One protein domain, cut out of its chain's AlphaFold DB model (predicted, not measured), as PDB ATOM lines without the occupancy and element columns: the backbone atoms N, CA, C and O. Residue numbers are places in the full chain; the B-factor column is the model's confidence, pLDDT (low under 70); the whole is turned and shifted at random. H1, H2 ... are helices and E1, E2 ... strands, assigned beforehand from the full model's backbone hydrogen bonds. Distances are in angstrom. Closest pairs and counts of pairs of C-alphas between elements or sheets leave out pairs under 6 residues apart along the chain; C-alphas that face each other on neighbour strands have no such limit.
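AT A GLANCE: This is residues 14 to 62 of the 169 residues of an uncharacterized protein of Candidatus Acetothermia bacterium (UniProt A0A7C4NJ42). Two small lobes are joined by one link: a twisted sheet of three strands, E1, E2 and E3, folded back and forth, and a two-stranded hairpin, E4 and E5, with the short helix H1 following at the end away from the hairpin's turn. The lobes are loosely set, with the sheet's faces not covered by H1, and residues 27 to 34 make a wide loop between E2 and E3 at one end of the longest axis. The printed part has 49 residues, with five named strands and one named helix in the order E1 E2 E3 E4 E5 H1; both sheets, E1 - E2 - E3 and E4 - E5, are antiparallel, and the class is mixed, helices and strands. The whole is only just compact, close to loose, with a radius of gyration of the C-alphas of 11.4 A and spans of 28 by 25 by 21 A.

HOW THE PARTS SIT: E1, residues 14 to 18, and E2, residues 21 to 26, form a hairpin, antiparallel at 139 degrees between their directions. The C-alphas of Tyr 17 and Leu 22 face each other at 4.6 A, and N 16 and O 23 are within hydrogen-bond range at 2.8 A. E2 and E3, residues 35 to 37, form the next hairpin, antiparallel at 149 degrees. N 24 and O 36 are within hydrogen-bond range at 2.8 A, and so are N 36 and O 24 at 2.8 A. E1, E2 and E3 make a meander, each strand the antiparallel neighbour of the one before, with E1 and E3 as edge strands. This sheet is only just strongly twisted, its C-alphas lying up to 4.0 A off the best plane. E4, residues 45 to 47, is apart from E3. E4 and E5, residues 50 to 52, form a hairpin, antiparallel at 143 degrees, with N 52 and O 45 at 2.8 A, within hydrogen-bond range. H1, residues 54 to 61, is not on the sheet of E1, E2 and E3, and it is apart from E4. Every O i to N i+4 pair in H1 is within hydrogen-bond range.

IN THESE COORDINATES: E1 begins at C-alpha 14, (216.755, 179.612, 209.489), and measures 12.8 A from first to last C-alpha. E2 measures 16.3 A, E3 6.9 A, E4 6.3 A and E5 6.2 A. H1 measures 10.3 A and ends at C-alpha 61, (215.595, 193.342, 197.140).

THE WHOLE: The two C-alphas farthest apart, those of Pro 30 and Ala 62, are 30.3 A from each other. The printed part has no cut and no long link. The mean pLDDT of the printed part is 79.8, and residues 39 to 44 and 59 to 62 are under 70.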
ATOM      1  N   GLU A  14     217.950 179.998 208.742       91.19
ATOM      2  CA  GLU A  14     216.755 179.612 209.489       91.19
ATOM      3  C   GLU A  14     215.922 180.849 209.793       91.19
ATOM      4  O   GLU A  14     216.477 181.871 210.192       91.19
ATOM      5  N   VAL A  15     214.602 180.749 209.644       88.50
ATOM      6  CA  VAL A  15     213.686 181.790 210.118       88.50
ATOM      7  C   VAL A  15     213.602 181.699 211.639       88.50
ATOM      8  O   VAL A  15     213.333 180.631 212.188       88.50
ATOM      9  N   ARG A  16     213.837 182.816 212.318       88.38
ATOM     10  CA  ARG A  16     213.700 182.977 213.765       88.38
ATOM     11  C   ARG A  16     212.791 184.156 214.067       88.38
ATOM     12  O   ARG A  16     212.622 185.045 213.239       88.38
ATOM     13  N   TYR A  17     212.222 184.145 215.263       84.06
ATOM     14  CA  TYR A  17     211.354 185.196 215.773       84.06
ATOM     15  C   TYR A  17     212.056 185.951 216.903       84.06
ATOM     16  O   TYR A  17     212.665 185.327 217.775       84.06
ATOM     17  N   TRP A  18     211.976 187.279 216.887       80.69
ATOM     18  CA  TRP A  18     212.443 188.147 217.963       80.69
ATOM     19  C   TRP A  18     211.531 189.370 218.081       80.69
ATOM     20  O   TRP A  18     211.384 190.114 217.120       80.69
ATOM     21  N   GLU A  19     210.917 189.572 219.252       82.69
ATOM     22  CA  GLU A  19     210.117 190.770 219.582       82.69
ATOM     23  C   GLU A  19     209.086 191.190 218.510       82.69
ATOM     24  O   GLU A  19     208.893 192.368 218.221       82.69
ATOM     25  N   GLY A  20     208.390 190.222 217.911       71.88
ATOM     26  CA  GLY A  20     207.369 190.491 216.892       71.88
ATOM     27  C   GLY A  20     207.893 190.494 215.457       71.88
ATOM     28  O   GLY A  20     207.084 190.509 214.534       71.88
ATOM     29  N   GLU A  21     209.209 190.443 215.257       75.38
ATOM     30  CA  GLU A  21     209.854 190.441 213.945       75.38
ATOM     31  C   GLU A  21     210.402 189.054 213.594       75.38
ATOM     32  O   GLU A  21     210.973 188.346 214.431       75.38
ATOM     33  N   LEU A  22     210.253 188.668 212.326       84.38
ATOM     34  CA  LEU A  22     210.933 187.503 211.773       84.38
ATOM     35  C   LEU A  22     212.282 187.928 211.192       84.38
ATOM     36  O   LEU A  22     212.419 188.983 210.580       84.38
ATOM     37  N   TYR A  23     213.297 187.090 211.352       89.31
ATOM     38  CA  TYR A  23     214.614 187.323 210.769       89.31
ATOM     39  C   TYR A  23     215.261 186.004 210.355       89.31
ATOM     40  O   TYR A  23     214.945 184.936 210.878       89.31
ATOM     41  N   LEU A  24     216.186 186.068 209.404       91.00
ATOM     42  CA  LEU A  24     217.007 184.934 209.010       91.00
ATOM     43  C   LEU A  24     218.275 184.894 209.863       91.00
ATOM     44  O   LEU A  24     219.039 185.856 209.894       91.00
ATOM     45  N   ALA A  25     218.548 183.755 210.491       93.50
ATOM     46  CA  ALA A  25     219.783 183.466 211.215       93.50
ATOM     47  C   ALA A  25     220.572 182.348 210.526       93.50
ATOM     48  O   ALA A  25     219.997 181.442 209.931       93.50
ATOM     49  N   CYS A  26     221.903 182.380 210.590       94.88
ATOM     50  CA  CYS A  26     222.710 181.284 210.057       94.88
ATOM     51  C   CYS A  26     222.513 179.992 210.873       94.88
ATOM     52  O   CYS A  26     222.648 180.010 212.096       94.88
ATOM     53  N   SER A  27     222.294 178.862 210.192       94.69
ATOM     54  CA  SER A  27     222.154 177.540 210.834       94.69
ATOM     55  C   SER A  27     223.400 177.075 211.595       94.69
ATOM     56  O   SER A  27     223.310 176.233 212.478       94.69
ATOM     57  N   ARG A  28     224.578 177.643 211.300       94.00
ATOM     58  CA  ARG A  28     225.837 177.362 212.014       94.00
ATOM     59  C   ARG A  28     226.028 178.208 213.275       94.00
ATOM     60  O   ARG A  28     227.155 178.347 213.745       94.00
ATOM     61  N   TYR A  29     224.987 178.836 213.813       88.81
ATOM     62  CA  TYR A  29     225.087 179.493 215.115       88.81
ATOM     63  C   TYR A  29     225.501 178.463 216.192       88.81
ATOM     64  O   TYR A  29     224.940 177.370 216.203       88.81
ATOM     65  N   PRO A  30     226.455 178.768 217.096       92.25
ATOM     66  CA  PRO A  30     227.080 180.071 217.359       92.25
ATOM     67  C   PRO A  30     228.338 180.388 216.529       92.25
ATOM     68  O   PRO A  30     228.824 181.519 216.594       92.25
ATOM     69  N   ALA A  31     228.856 179.439 215.741       94.25
ATOM     70  CA  ALA A  31     230.072 179.603 214.935       94.25
ATOM     71  C   ALA A  31     229.931 180.670 213.829       94.25
ATOM     72  O   ALA A  31     230.895 181.357 213.497       94.25
ATOM     73  N   CYS A  32     228.727 180.863 213.285       93.19
ATOM     74  CA  CYS A  32     228.411 181.981 212.396       93.19
ATOM     75  C   CYS A  32     227.212 182.773 212.932       93.19
ATOM     76  O   CYS A  32     226.090 182.277 212.956       93.19
ATOM     77  N   LYS A  33     227.444 184.031 213.327       92.06
ATOM     78  CA  LYS A  33     226.426 184.938 213.898       92.06
ATOM     79  C   LYS A  33     225.770 185.860 212.860       92.06
ATOM     80  O   LYS A  33     225.288 186.931 213.204       92.06
ATOM     81  N   SER A  34     225.824 185.504 211.573       91.56
ATOM     82  CA  SER A  34     225.217 186.327 210.519       91.56
ATOM     83  C   SER A  34     223.695 186.263 210.601       91.56
ATOM     84  O   SER A  34     223.132 185.167 210.648       91.56
ATOM     85  N   THR A  35     223.052 187.426 210.537       90.94
ATOM     86  CA  THR A  35     221.598 187.578 210.445       90.94
ATOM     87  C   THR A  35     221.219 188.411 209.220       90.94
ATOM     88  O   THR A  35     222.071 189.091 208.642       90.94
ATOM     89  N   ARG A  36     219.960 188.314 208.786       86.12
ATOM     90  CA  ARG A  36     219.338 189.185 207.779       86.12
ATOM     91  C   ARG A  36     217.892 189.447 208.178       86.12
ATOM     92  O   ARG A  36     217.233 188.533 208.669       86.12
ATOM     93  N   ASP A  37     217.409 190.653 207.929       81.69
ATOM     94  CA  ASP A  37     216.018 191.008 208.202       81.69
ATOM     95  C   ASP A  37     215.084 190.297 207.218       81.69
ATOM     96  O   ASP A  37     215.394 190.179 206.029       81.69
ATOM     97  N   LEU A  38     213.945 189.818 207.718       78.00
ATOM     98  CA  LEU A  38     212.878 189.257 206.902       78.00
ATOM     99  C   LEU A  38     211.625 190.125 207.108       78.00
ATOM    100  O   LEU A  38     211.152 190.226 208.237       78.00
ATOM    101  N   PRO A  39     211.083 190.780 206.067       66.94
ATOM    102  CA  PRO A  39     209.861 191.570 206.208       66.94
ATOM    103  C   PRO A  39     208.716 190.733 206.800       66.94
ATOM    104  O   PRO A  39     208.575 189.561 206.453       66.94
ATOM    105  N   ARG A  40     207.875 191.334 207.655       58.00
ATOM    106  CA  ARG A  40     206.746 190.639 208.310       58.00
ATOM    107  C   ARG A  40     205.781 189.972 207.326       58.00
ATOM    108  O   ARG A  40     205.289 188.882 207.591       58.00
ATOM    109  N   GLU A  41     205.534 190.618 206.191       61.69
ATOM    110  CA  GLU A  41     204.618 190.150 205.146       61.69
ATOM    111  C   GLU A  41     205.406 189.677 203.929       61.69
ATOM    112  O   GLU A  41     205.434 190.316 202.874       61.69
ATOM    113  N   PHE A  42     206.117 188.573 204.100       63.62
ATOM    114  CA  PHE A  42     206.917 188.012 203.031       63.62
ATOM    115  C   PHE A  42     206.264 186.744 202.478       63.62
ATOM    116  O   PHE A  42     206.003 185.823 203.254       63.62
ATOM    117  N   PRO A  43     206.001 186.649 201.162       63.69
ATOM    118  CA  PRO A  43     205.467 185.427 200.583       63.69
ATOM    119  C   PRO A  43     206.524 184.323 200.684       63.69
ATOM    120  O   PRO A  43     207.604 184.424 200.103       63.69
ATOM    121  N   PHE A  44     206.216 183.263 201.424       69.75
ATOM    122  CA  PHE A  44     207.034 182.056 201.488       69.75
ATOM    123  C   PHE A  44     206.216 180.853 201.032       69.75
ATOM    124  O   PHE A  44     205.004 180.786 201.245       69.75
ATOM    125  N   ARG A  45     206.885 179.890 200.397       72.44
ATOM    126  CA  ARG A  45     206.279 178.608 200.028       72.44
ATOM    127  C   ARG A  45     206.932 177.498 200.829       72.44
ATOM    128  O   ARG A  45     208.145 177.493 201.023       72.44
ATOM    129  N   TYR A  46     206.120 176.567 201.312       78.06
ATOM    130  CA  TYR A  46     206.625 175.338 201.901       78.06
ATOM    131  C   TYR A  46     206.592 174.238 200.849       78.06
ATOM    132  O   TYR A  46     205.530 173.942 200.300       78.06
ATOM    133  N   ARG A  47     207.747 173.640 200.572       79.50
ATOM    134  CA  ARG A  47     207.879 172.552 199.608       79.50
ATOM    135  C   ARG A  47     208.936 171.566 200.084       79.50
ATOM    136  O   ARG A  47     210.019 171.977 200.492       79.50
ATOM    137  N   ASP A  48     208.611 170.274 200.056       81.38
ATOM    138  CA  ASP A  48     209.552 169.179 200.334       81.38
ATOM    139  C   ASP A  48     210.350 169.353 201.645       81.38
ATOM    140  O   ASP A  48     211.562 169.150 201.697       81.38
ATOM    141  N   GLY A  49     209.694 169.785 202.730       78.69
ATOM    142  CA  GLY A  49     210.372 169.975 204.019       78.69
ATOM    143  C   GLY A  49     211.140 171.297 204.169       78.69
ATOM    144  O   GLY A  49     211.729 171.552 205.225       78.69
ATOM    145  N   ARG A  50     211.153 172.148 203.136       79.44
ATOM    146  CA  ARG A  50     211.942 173.383 203.055       79.44
ATOM    147  C   ARG A  50     211.047 174.609 202.888       79.44
ATOM    148  O   ARG A  50     209.991 174.551 202.265       79.44
ATOM    149  N   VAL A  51     211.497 175.734 203.443       82.75
ATOM    150  CA  VAL A  51     210.875 177.043 203.205       82.75
ATOM    151  C   VAL A  51     211.614 177.725 202.052       82.75
ATOM    152  O   VAL A  51     212.796 178.050 202.183       82.75
ATOM    153  N   GLU A  52     210.927 177.910 200.930       85.12
ATOM    154  CA  GLU A  52     211.402 178.650 199.761       85.12
ATOM    155  C   GLU A  52     211.158 180.150 199.983       85.12
ATOM    156  O   GLU A  52     210.019 180.611 200.093       85.12
ATOM    157  N   LEU A  53     212.250 180.900 200.107       81.94
ATOM    158  CA  LEU A  53     212.321 182.321 200.450       81.94
ATOM    159  C   LEU A  53     213.243 183.093 199.499       81.94
ATOM    160  O   LEU A  53     213.122 184.312 199.395       81.94
ATOM    161  N   ALA A  54     214.171 182.429 198.807       79.88
ATOM    162  CA  ALA A  54     215.206 183.093 198.021       79.88
ATOM    163  C   ALA A  54     214.637 183.911 196.855       79.88
ATOM    164  O   ALA A  54     215.143 184.995 196.570       79.88
ATOM    165  N   GLU A  55     213.590 183.421 196.190       75.69
ATOM    166  CA  GLU A  55     212.960 184.130 195.072       75.69
ATOM    167  C   GLU A  55     212.195 185.373 195.542       75.69
ATOM    168  O   GLU A  55     212.430 186.465 195.024       75.69
ATOM    169  N   GLY A  56     211.377 185.237 196.592       72.12
ATOM    170  CA  GLY A  56     210.714 186.376 197.227       72.12
ATOM    171  C   GLY A  56     211.720 187.418 197.722       72.12
ATOM    172  O   GLY A  56     211.446 188.614 197.668       72.12
ATOM    173  N   LEU A  57     212.921 186.990 198.137       72.62
ATOM    174  CA  LEU A  57     213.922 187.899 198.711       72.62
ATOM    175  C   LEU A  57     214.577 188.690 197.599       72.62
ATOM    176  O   LEU A  57     214.702 189.900 197.708       72.62
ATOM    177  N   LYS A  58     214.899 188.020 196.490       71.06
ATOM    178  CA  LYS A  58     215.364 188.682 195.272       71.06
ATOM    179  C   LYS A  58     214.341 189.678 194.739       71.06
ATOM    180  O   LYS A  58     214.751 190.740 194.297       71.06
ATOM    181  N   GLN A  59     213.044 189.373 194.791       63.12
ATOM    182  CA  GLN A  59     211.989 190.305 194.371       63.12
ATOM    183  C   GLN A  59     211.839 191.487 195.339       63.12
ATOM    184  O   GLN A  59     211.685 192.618 194.896       63.12
ATOM    185  N   ALA A  60     211.939 191.256 196.650       62.00
ATOM    186  CA  ALA A  60     211.897 192.317 197.656       62.00
ATOM    187  C   ALA A  60     213.159 193.207 197.652       62.00
ATOM    188  O   ALA A  60     213.089 194.384 198.001       62.00
ATOM    189  N   GLU A  61     214.312 192.644 197.281       61.56
ATOM    190  CA  GLU A  61     215.595 193.342 197.140       61.56
ATOM    191  C   GLU A  61     215.793 193.960 195.753       61.56
ATOM    192  O   GLU A  61     216.625 194.862 195.606       61.56
ATOM    193  N   ALA A  62     215.052 193.496 194.741       56.19
ATOM    194  CA  ALA A  62     215.026 194.116 193.430       56.19
ATOM    195  C   ALA A  62     214.575 195.557 193.631       56.19
ATOM    196  O   ALA A  62     213.467 195.842 194.089       56.19
TER     197      ALA A  62